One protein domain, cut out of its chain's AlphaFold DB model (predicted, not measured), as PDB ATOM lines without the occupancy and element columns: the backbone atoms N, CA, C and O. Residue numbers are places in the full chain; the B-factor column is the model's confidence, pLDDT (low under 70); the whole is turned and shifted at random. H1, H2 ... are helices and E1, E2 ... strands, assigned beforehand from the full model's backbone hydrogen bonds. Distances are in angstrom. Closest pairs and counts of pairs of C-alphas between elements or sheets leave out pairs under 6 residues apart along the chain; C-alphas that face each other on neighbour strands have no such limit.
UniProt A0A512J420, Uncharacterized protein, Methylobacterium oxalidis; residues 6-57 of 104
ATOM      1  N   GLU A   6      14.260  -8.180   3.323       56.09
ATOM      2  CA  GLU A   6      13.508  -7.137   4.037       56.09
ATOM      3  C   GLU A   6      12.589  -6.302   3.120       56.09
ATOM      4  O   GLU A   6      11.665  -5.629   3.584       56.09
ATOM      5  N   TRP A   7      12.830  -6.318   1.806       59.34
ATOM      6  CA  TRP A   7      12.131  -5.463   0.842       59.34
ATOM      7  C   TRP A   7      10.799  -6.032   0.361       59.34
ATOM      8  O   TRP A   7       9.889  -5.260   0.050       59.34
ATOM      9  N   GLU A   8      10.671  -7.357   0.286       58.84
ATOM     10  CA  GLU A   8       9.455  -7.996  -0.230       58.84
ATOM     11  C   GLU A   8       8.302  -7.882   0.781       58.84
ATOM     12  O   GLU A   8       7.150  -7.650   0.404       58.84
ATOM     13  N   GLU A   9       8.624  -7.921   2.075       62.81
ATOM     14  CA  GLU A   9       7.632  -7.845   3.148       62.81
ATOM     15  C   GLU A   9       6.996  -6.447   3.253       62.81
ATOM     16  O   GLU A   9       5.785  -6.303   3.442       62.81
ATOM     17  N   GLY A  10       7.787  -5.389   3.034       64.12
ATOM     18  CA  GLY A  10       7.297  -4.007   3.038       64.12
ATOM     19  C   GLY A  10       6.352  -3.673   1.877       64.12
ATOM     20  O   GLY A  10       5.589  -2.713   1.976       64.12
ATOM     21  N   ALA A  11       6.389  -4.449   0.790       69.88
ATOM     22  CA  ALA A  11       5.473  -4.306  -0.340       69.88
ATOM     23  C   ALA A  11       4.154  -5.072  -0.148       69.88
ATOM     24  O   ALA A  11       3.143  -4.712  -0.750       69.88
ATOM     25  N   ARG A  12       4.153  -6.112   0.694       73.44
ATOM     26  CA  ARG A  12       2.963  -6.919   1.011       73.44
ATOM     27  C   ARG A  12       2.114  -6.324   2.132       73.44
ATOM     28  O   ARG A  12       0.933  -6.642   2.234       73.44
ATOM     29  N   ALA A  13       2.704  -5.489   2.979       84.19
ATOM     30  CA  ALA A  13       2.029  -4.937   4.142       84.19
ATOM     31  C   ALA A  13       1.236  -3.662   3.815       84.19
ATOM     32  O   ALA A  13       1.781  -2.685   3.309       84.19
ATOM     33  N   ASP A  14      -0.032  -3.605   4.224       85.94
ATOM     34  CA  ASP A  14      -0.809  -2.356   4.216       85.94
ATOM     35  C   ASP A  14      -0.331  -1.362   5.289       85.94
ATOM     36  O   ASP A  14      -0.476  -0.145   5.134       85.94
ATOM     37  N   ILE A  15       0.223  -1.876   6.393       88.81
ATOM     38  CA  ILE A  15       0.712  -1.103   7.538       88.81
ATOM     39  C   ILE A  15       2.039  -1.690   8.012       88.81
ATOM     40  O   ILE A  15       2.104  -2.862   8.373       88.81
ATOM     41  N   VAL A  16       3.065  -0.848   8.103       89.31
ATOM     42  CA  VAL A  16       4.367  -1.196   8.685       89.31
ATOM     43  C   VAL A  16       4.585  -0.381   9.953       89.31
ATOM     44  O   VAL A  16       4.500   0.847   9.936       89.31
ATOM     45  N   ILE A  17       4.883  -1.066  11.058       89.50
ATOM     46  CA  ILE A  17       5.270  -0.457  12.334       89.50
ATOM     47  C   ILE A  17       6.611  -1.058  12.734       89.50
ATOM     48  O   ILE A  17       6.699  -2.260  12.975       89.50
ATOM     49  N   THR A  18       7.656  -0.238  12.802       87.19
ATOM     50  CA  THR A  18       9.016  -0.714  13.075       87.19
ATOM     51  C   THR A  18       9.817   0.295  13.906       87.19
ATOM     52  O   THR A  18       9.688   1.505  13.704       87.19
ATOM     53  N   PRO A  19      10.667  -0.162  14.848       86.69
ATOM     54  CA  PRO A  19      11.620   0.709  15.537       86.69
ATOM     55  C   PRO A  19      12.820   1.104  14.654       86.69
ATOM     56  O   PRO A  19      13.640   1.929  15.070       86.69
ATOM     57  N   HIS A  20      12.940   0.520  13.457       88.75
ATOM     58  CA  HIS A  20      13.986   0.811  12.479       88.75
ATOM     59  C   HIS A  20      13.547   1.899  11.492       88.75
ATOM     60  O   HIS A  20      12.391   2.320  11.472       88.75
ATOM     61  N   ALA A  21      14.492   2.420  10.711       87.75
ATOM     62  CA  ALA A  21      14.147   3.288   9.593       87.75
ATOM     63  C   ALA A  21      13.500   2.429   8.504       87.75
ATOM     64  O   ALA A  21      14.058   1.396   8.136       87.75
ATOM     65  N   ALA A  22      12.338   2.849   8.006       86.12
ATOM     66  CA  ALA A  22      11.741   2.165   6.872       86.12
ATOM     67  C   ALA A  22      12.616   2.387   5.625       86.12
ATOM     68  O   ALA A  22      13.184   3.474   5.458       86.12
ATOM     69  N   PRO A  23      12.734   1.386   4.741       82.50
ATOM     70  CA  PRO A  23      13.468   1.554   3.499       82.50
ATOM     71  C   PRO A  23      12.807   2.646   2.635       82.50
ATOM     72  O   PRO A  23      11.585   2.825   2.681       82.50
ATOM     73  N   PRO A  24      13.589   3.379   1.821       77.56
ATOM     74  CA  PRO A  24      13.111   4.546   1.072       77.56
ATOM     75  C   PRO A  24      12.008   4.224   0.050       77.56
ATOM     76  O   PRO A  24      11.300   5.122  -0.397       77.56
ATOM     77  N   ASN A  25      11.859   2.953  -0.320       78.94
ATOM     78  CA  ASN A  25      10.879   2.426  -1.266       78.94
ATOM     79  C   ASN A  25       9.804   1.549  -0.595       78.94
ATOM     80  O   ASN A  25       9.206   0.707  -1.263       78.94
ATOM     81  N   CYS A  26       9.552   1.713   0.709       83.56
ATOM     82  CA  CYS A  26       8.460   1.012   1.383       83.56
ATOM     83  C   CYS A  26       7.111   1.376   0.735       83.56
ATOM     84  O   CYS A  26       6.703   2.538   0.751       83.56
ATOM     85  N   ALA A  27       6.429   0.386   0.154       82.81
ATOM     86  CA  ALA A  27       5.174   0.587  -0.572       82.81
ATOM     87  C   ALA A  27       3.922   0.477   0.320       82.81
ATOM     88  O   ALA A  27       2.799   0.572  -0.180       82.81
ATOM     89  N   ALA A  28       4.105   0.301   1.631       86.19
ATOM     90  CA  ALA A  28       3.007   0.183   2.574       86.19
ATOM     91  C   ALA A  28       2.113   1.430   2.581       86.19
ATOM     92  O   ALA A  28       2.574   2.571   2.509       86.19
ATOM     93  N   GLY A  29       0.804   1.210   2.721       84.75
ATOM     94  CA  GLY A  29      -0.190   2.283   2.763       84.75
ATOM     95  C   GLY A  29      -0.038   3.214   3.969       84.75
ATOM     96  O   GLY A  29      -0.485   4.362   3.911       84.75
ATOM     97  N   LEU A  30       0.599   2.732   5.037       88.00
ATOM     98  CA  LEU A  30       0.957   3.492   6.224       88.00
ATOM     99  C   LEU A  30       2.278   2.981   6.817       88.00
ATOM    100  O   LEU A  30       2.408   1.794   7.106       88.00
ATOM    101  N   VAL A  31       3.216   3.892   7.084       89.88
ATOM    102  CA  VAL A  31       4.525   3.575   7.673       89.88
ATOM    103  C   VAL A  31       4.729   4.356   8.971       89.88
ATOM    104  O   VAL A  31       4.674   5.586   8.989       89.88
ATOM    105  N   VAL A  32       4.974   3.631  10.062       90.44
ATOM    106  CA  VAL A  32       5.345   4.159  11.380       90.44
ATOM    107  C   VAL A  32       6.745   3.644  11.709       90.44
ATOM    108  O   VAL A  32       6.908   2.501  12.132       90.44
ATOM    109  N   ASP A  33       7.753   4.484  11.493       90.62
ATOM    110  CA  ASP A  33       9.167   4.120  11.587       90.62
ATOM    111  C   ASP A  33       9.910   4.879  12.703       90.62
ATOM    112  O   ASP A  33       9.341   5.692  13.444       90.62
ATOM    113  N   ARG A  34      11.229   4.673  12.787       89.69
ATOM    114  CA  ARG A  34      12.111   5.391  13.720       89.69
ATOM    115  C   ARG A  34      12.049   6.915  13.595       89.69
ATOM    116  O   ARG A  34      12.299   7.596  14.584       89.69
ATOM    117  N   ALA A  35      11.763   7.479  12.424       87.38
ATOM    118  CA  ALA A  35      11.622   8.925  12.287       87.38
ATOM    119  C   ALA A  35      10.268   9.395  12.849       87.38
ATOM    120  O   ALA A  35      10.166  10.475  13.441       87.38
ATOM    121  N   PHE A  36       9.217   8.598  12.683       87.06
ATOM    122  CA  PHE A  36       7.874   8.910  13.158       87.06
ATOM    123  C   PHE A  36       7.724   8.766  14.683       87.06
ATOM    124  O   PHE A  36       7.145   9.641  15.335       87.06
ATOM    125  N   LEU A  37       8.254   7.687  15.265       86.44
ATOM    126  CA  LEU A  37       8.034   7.312  16.669       86.44
ATOM    127  C   LEU A  37       8.473   8.379  17.699       86.44
ATOM    128  O   LEU A  37       7.686   8.685  18.594       86.44
ATOM    129  N   PRO A  38       9.645   9.038  17.589       85.12
ATOM    130  CA  PRO A  38      10.061  10.076  18.538       85.12
ATOM    131  C   PRO A  38       9.150  11.307  18.526       85.12
ATOM    132  O   PRO A  38       9.039  12.016  19.523       85.12
ATOM    133  N   ARG A  39       8.483  11.566  17.395       84.38
ATOM    134  CA  ARG A  39       7.575  12.710  17.225       84.38
ATOM    135  C   ARG A  39       6.206  12.452  17.856       84.38
ATOM    136  O   ARG A  39       5.472  13.399  18.136       84.38
ATOM    137  N   SER A  40       5.864  11.186  18.099       81.12
ATOM    138  CA  SER A  40       4.543  10.763  18.553       81.12
ATOM    139  C   SER A  40       4.647   9.779  19.715       81.12
ATOM    140  O   SER A  40       4.892   8.598  19.521       81.12
ATOM    141  N   SER A  41       4.349  10.225  20.938       75.62
ATOM    142  CA  SER A  41       4.359   9.335  22.114       75.62
ATOM    143  C   SER A  41       3.273   8.254  22.094       75.62
ATOM    144  O   SER A  41       3.347   7.289  22.843       75.62
ATOM    145  N   ALA A  42       2.203   8.475  21.328       78.94
ATOM    146  CA  ALA A  42       1.116   7.527  21.134       78.94
ATOM    147  C   ALA A  42       0.350   7.871  19.853       78.94
ATOM    148  O   ALA A  42       0.150   9.047  19.524       78.94
ATOM    149  N   VAL A  43      -0.095   6.832  19.154       84.56
ATOM    150  CA  VAL A  43      -0.705   6.917  17.827       84.56
ATOM    151  C   VAL A  43      -1.949   6.042  17.812       84.56
ATOM    152  O   VAL A  43      -1.904   4.901  18.261       84.56
ATOM    153  N   ALA A  44      -3.059   6.577  17.315       85.25
ATOM    154  CA  ALA A  44      -4.239   5.792  16.996       85.25
ATOM    155  C   ALA A  44      -4.258   5.534  15.486       85.25
ATOM    156  O   ALA A  44      -4.166   6.477  14.696       85.25
ATOM    157  N   ILE A  45      -4.391   4.266  15.104       87.69
ATOM    158  CA  ILE A  45      -4.568   3.853  13.713       87.69
ATOM    159  C   ILE A  45      -6.039   3.501  13.527       87.69
ATOM    160  O   ILE A  45      -6.574   2.643  14.229       87.69
ATOM    161  N   ARG A  46      -6.705   4.181  12.595       85.25
ATOM    162  CA  ARG A  46      -8.081   3.877  12.203       85.25
ATOM    163  C   ARG A  46      -8.071   3.216  10.835       85.25
ATOM    164  O   ARG A  46      -7.633   3.820   9.859       85.25
ATOM    165  N   LEU A  47      -8.584   1.994  10.770       87.69
ATOM    166  CA  LEU A  47      -8.773   1.280   9.512       87.69
ATOM    167  C   LEU A  47     -10.058   1.789   8.851       87.69
ATOM    168  O   LEU A  47     -11.122   1.797   9.473       87.69
ATOM    169  N   THR A  48      -9.951   2.270   7.615       84.81
ATOM    170  CA  THR A  48     -11.099   2.669   6.790       84.81
ATOM    171  C   THR A  48     -11.114   1.836   5.516       84.81
ATOM    172  O   THR A  48     -10.099   1.241   5.168       84.81
ATOM    173  N   ALA A  49     -12.240   1.825   4.799       80.50
ATOM    174  CA  ALA A  49     -12.364   1.088   3.540       80.50
ATOM    175  C   ALA A  49     -11.387   1.562   2.444       80.50
ATOM    176  O   ALA A  49     -11.140   0.824   1.500       80.50
ATOM    177  N   ALA A  50     -10.845   2.783   2.551       79.88
ATOM    178  CA  ALA A  50      -9.942   3.350   1.552       79.88
ATOM    179  C   ALA A  50      -8.461   3.180   1.925       79.88
ATOM    180  O   ALA A  50      -7.673   2.673   1.133       79.88
ATOM    181  N   ARG A  51      -8.067   3.649   3.117       79.31
ATOM    182  CA  ARG A  51      -6.681   3.610   3.614       79.31
ATOM    183  C   ARG A  51      -6.648   3.595   5.152       79.31
ATOM    184  O   ARG A  51      -7.562   4.141   5.785       79.31
ATOM    185  N   PRO A  52      -5.595   3.040   5.775       84.81
ATOM    186  CA  PRO A  52      -5.305   3.272   7.186       84.81
ATOM    187  C   PRO A  52      -5.020   4.760   7.437       84.81
ATOM    188  O   PRO A  52      -4.255   5.384   6.706       84.81
ATOM    189  N   VAL A  53      -5.624   5.339   8.477       84.12
ATOM    190  CA  VAL A  53      -5.423   6.747   8.855       84.12
ATOM    191  C   VAL A  53      -4.782   6.823  10.234       84.12
ATOM    192  O   VAL A  53      -5.256   6.194  11.182       84.12
ATOM    193  N   VAL A  54      -3.731   7.634  10.357       84.50
ATOM    194  CA  VAL A  54      -3.039   7.893  11.624       84.50
ATOM    195  C   VAL A  54      -3.503   9.196  12.253       84.50
ATOM    196  O   VAL A  54      -3.545  10.242  11.608       84.50
ATOM    197  N   ARG A  55      -3.791   9.140  13.555       79.69
ATOM    198  CA  ARG A  55      -4.012  10.322  14.390       79.69
ATOM    199  C   ARG A  55      -3.103  10.265  15.613       79.69
ATOM    200  O   ARG A  55      -3.080   9.263  16.328       79.69
ATOM    201  N   SER A  56      -2.364  11.342  15.878       72.50
ATOM    202  CA  SER A  56      -1.564  11.431  17.101       72.50
ATOM    203  C   SER A  56      -2.482  11.543  18.323       72.50
ATOM    204  O   SER A  56      -3.490  12.253  18.314       72.50
ATOM    205  N   ALA A  57      -2.139  10.847  19.407       65.06
ATOM    206  CA  ALA A  57      -2.950  10.850  20.626       65.06
ATOM    207  C   ALA A  57      -2.886  12.184  21.401       65.06
ATOM    208  O   ALA A  57      -3.653  12.375  22.345       65.06
TER     209      ALA A  57
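Overview. This is residues 6 to 57 of the 104 residues of an uncharacterized protein of Methylobacterium oxalidis (UniProt A0A512J420). A flat, loosely joined row of three parts: the short helix H1 at one end, the parallel strand pair E1 and E2 in the middle, and the antiparallel hairpin of E3 and E4 at the other end. The long loop of residues 18 to 29 leads from the end of E1 back to the beginning of E2. The printed part has 52 residues, with one named helix and four named strands in the order H1, E1, E2, E3, E4; the two sheets have two strands each, one parallel and one antiparallel. The class is mixed, helices and strands, with under half of the residues in named elements. The whole is compact, with a radius of gyration of the C-alphas of 11.1 A, and spans 30 by 28 by 12 A.

Arrangement. H1, residues 6 to 12, has 1 of 3 O i to N i+4 pairs within hydrogen-bond range, and 2 of 4 O i to N i+3 pairs. A tight link joins it to E1, residues 15 to 17. The closest C-alphas of H1 and E1, those of Gly 10 and Val 16, are 7.0 A apart. E2, residues 30 to 32, is the parallel neighbour of E1, with 3 degrees between their directions. N 16 and O 30 are within hydrogen-bond range at 2.9 A, as are N 32 and O 16 at 2.8 A. E3, residues 43 to 46, is apart from E2. E4, residues 53 to 56, is the antiparallel neighbour of E3, at 154 degrees between directions, and the two form a hairpin. N 44 and O 55 are 2.9 A apart, within hydrogen-bond range, and so are N 53 and O 46, at 2.9 A. The closest C-alphas of E2 and E4, those of Leu 30 and Val 53, are 7.6 A apart. H1 is apart from E2, E3 and E4, and E1 is apart from E3 and E4.

Along the chain. H1 begins at C-alpha 6, (13.508, -7.137, 4.037), and measures 11.0 A from first to last C-alpha. E1 measures 6.6 A and E2 6.8 A; C-alpha 30, where E2 begins, is at (0.957, 3.492, 6.224). E3 measures 9.8 A and E4 10.2 A, and E4 ends at C-alpha 56, (-1.564, 11.431, 17.101).

Size, cuts and confidence. The two C-alphas farthest apart, those of Glu 8 and Ala 57, are 30.7 A apart. The printed part has no cut. The link from E1 to E2 is long, with 12 residues, while those from E2 to E3 and from E3 to E4 are short. The mean pLDDT of the printed part is 81.4, and residues 6 to 11 and residue 57 are under 70.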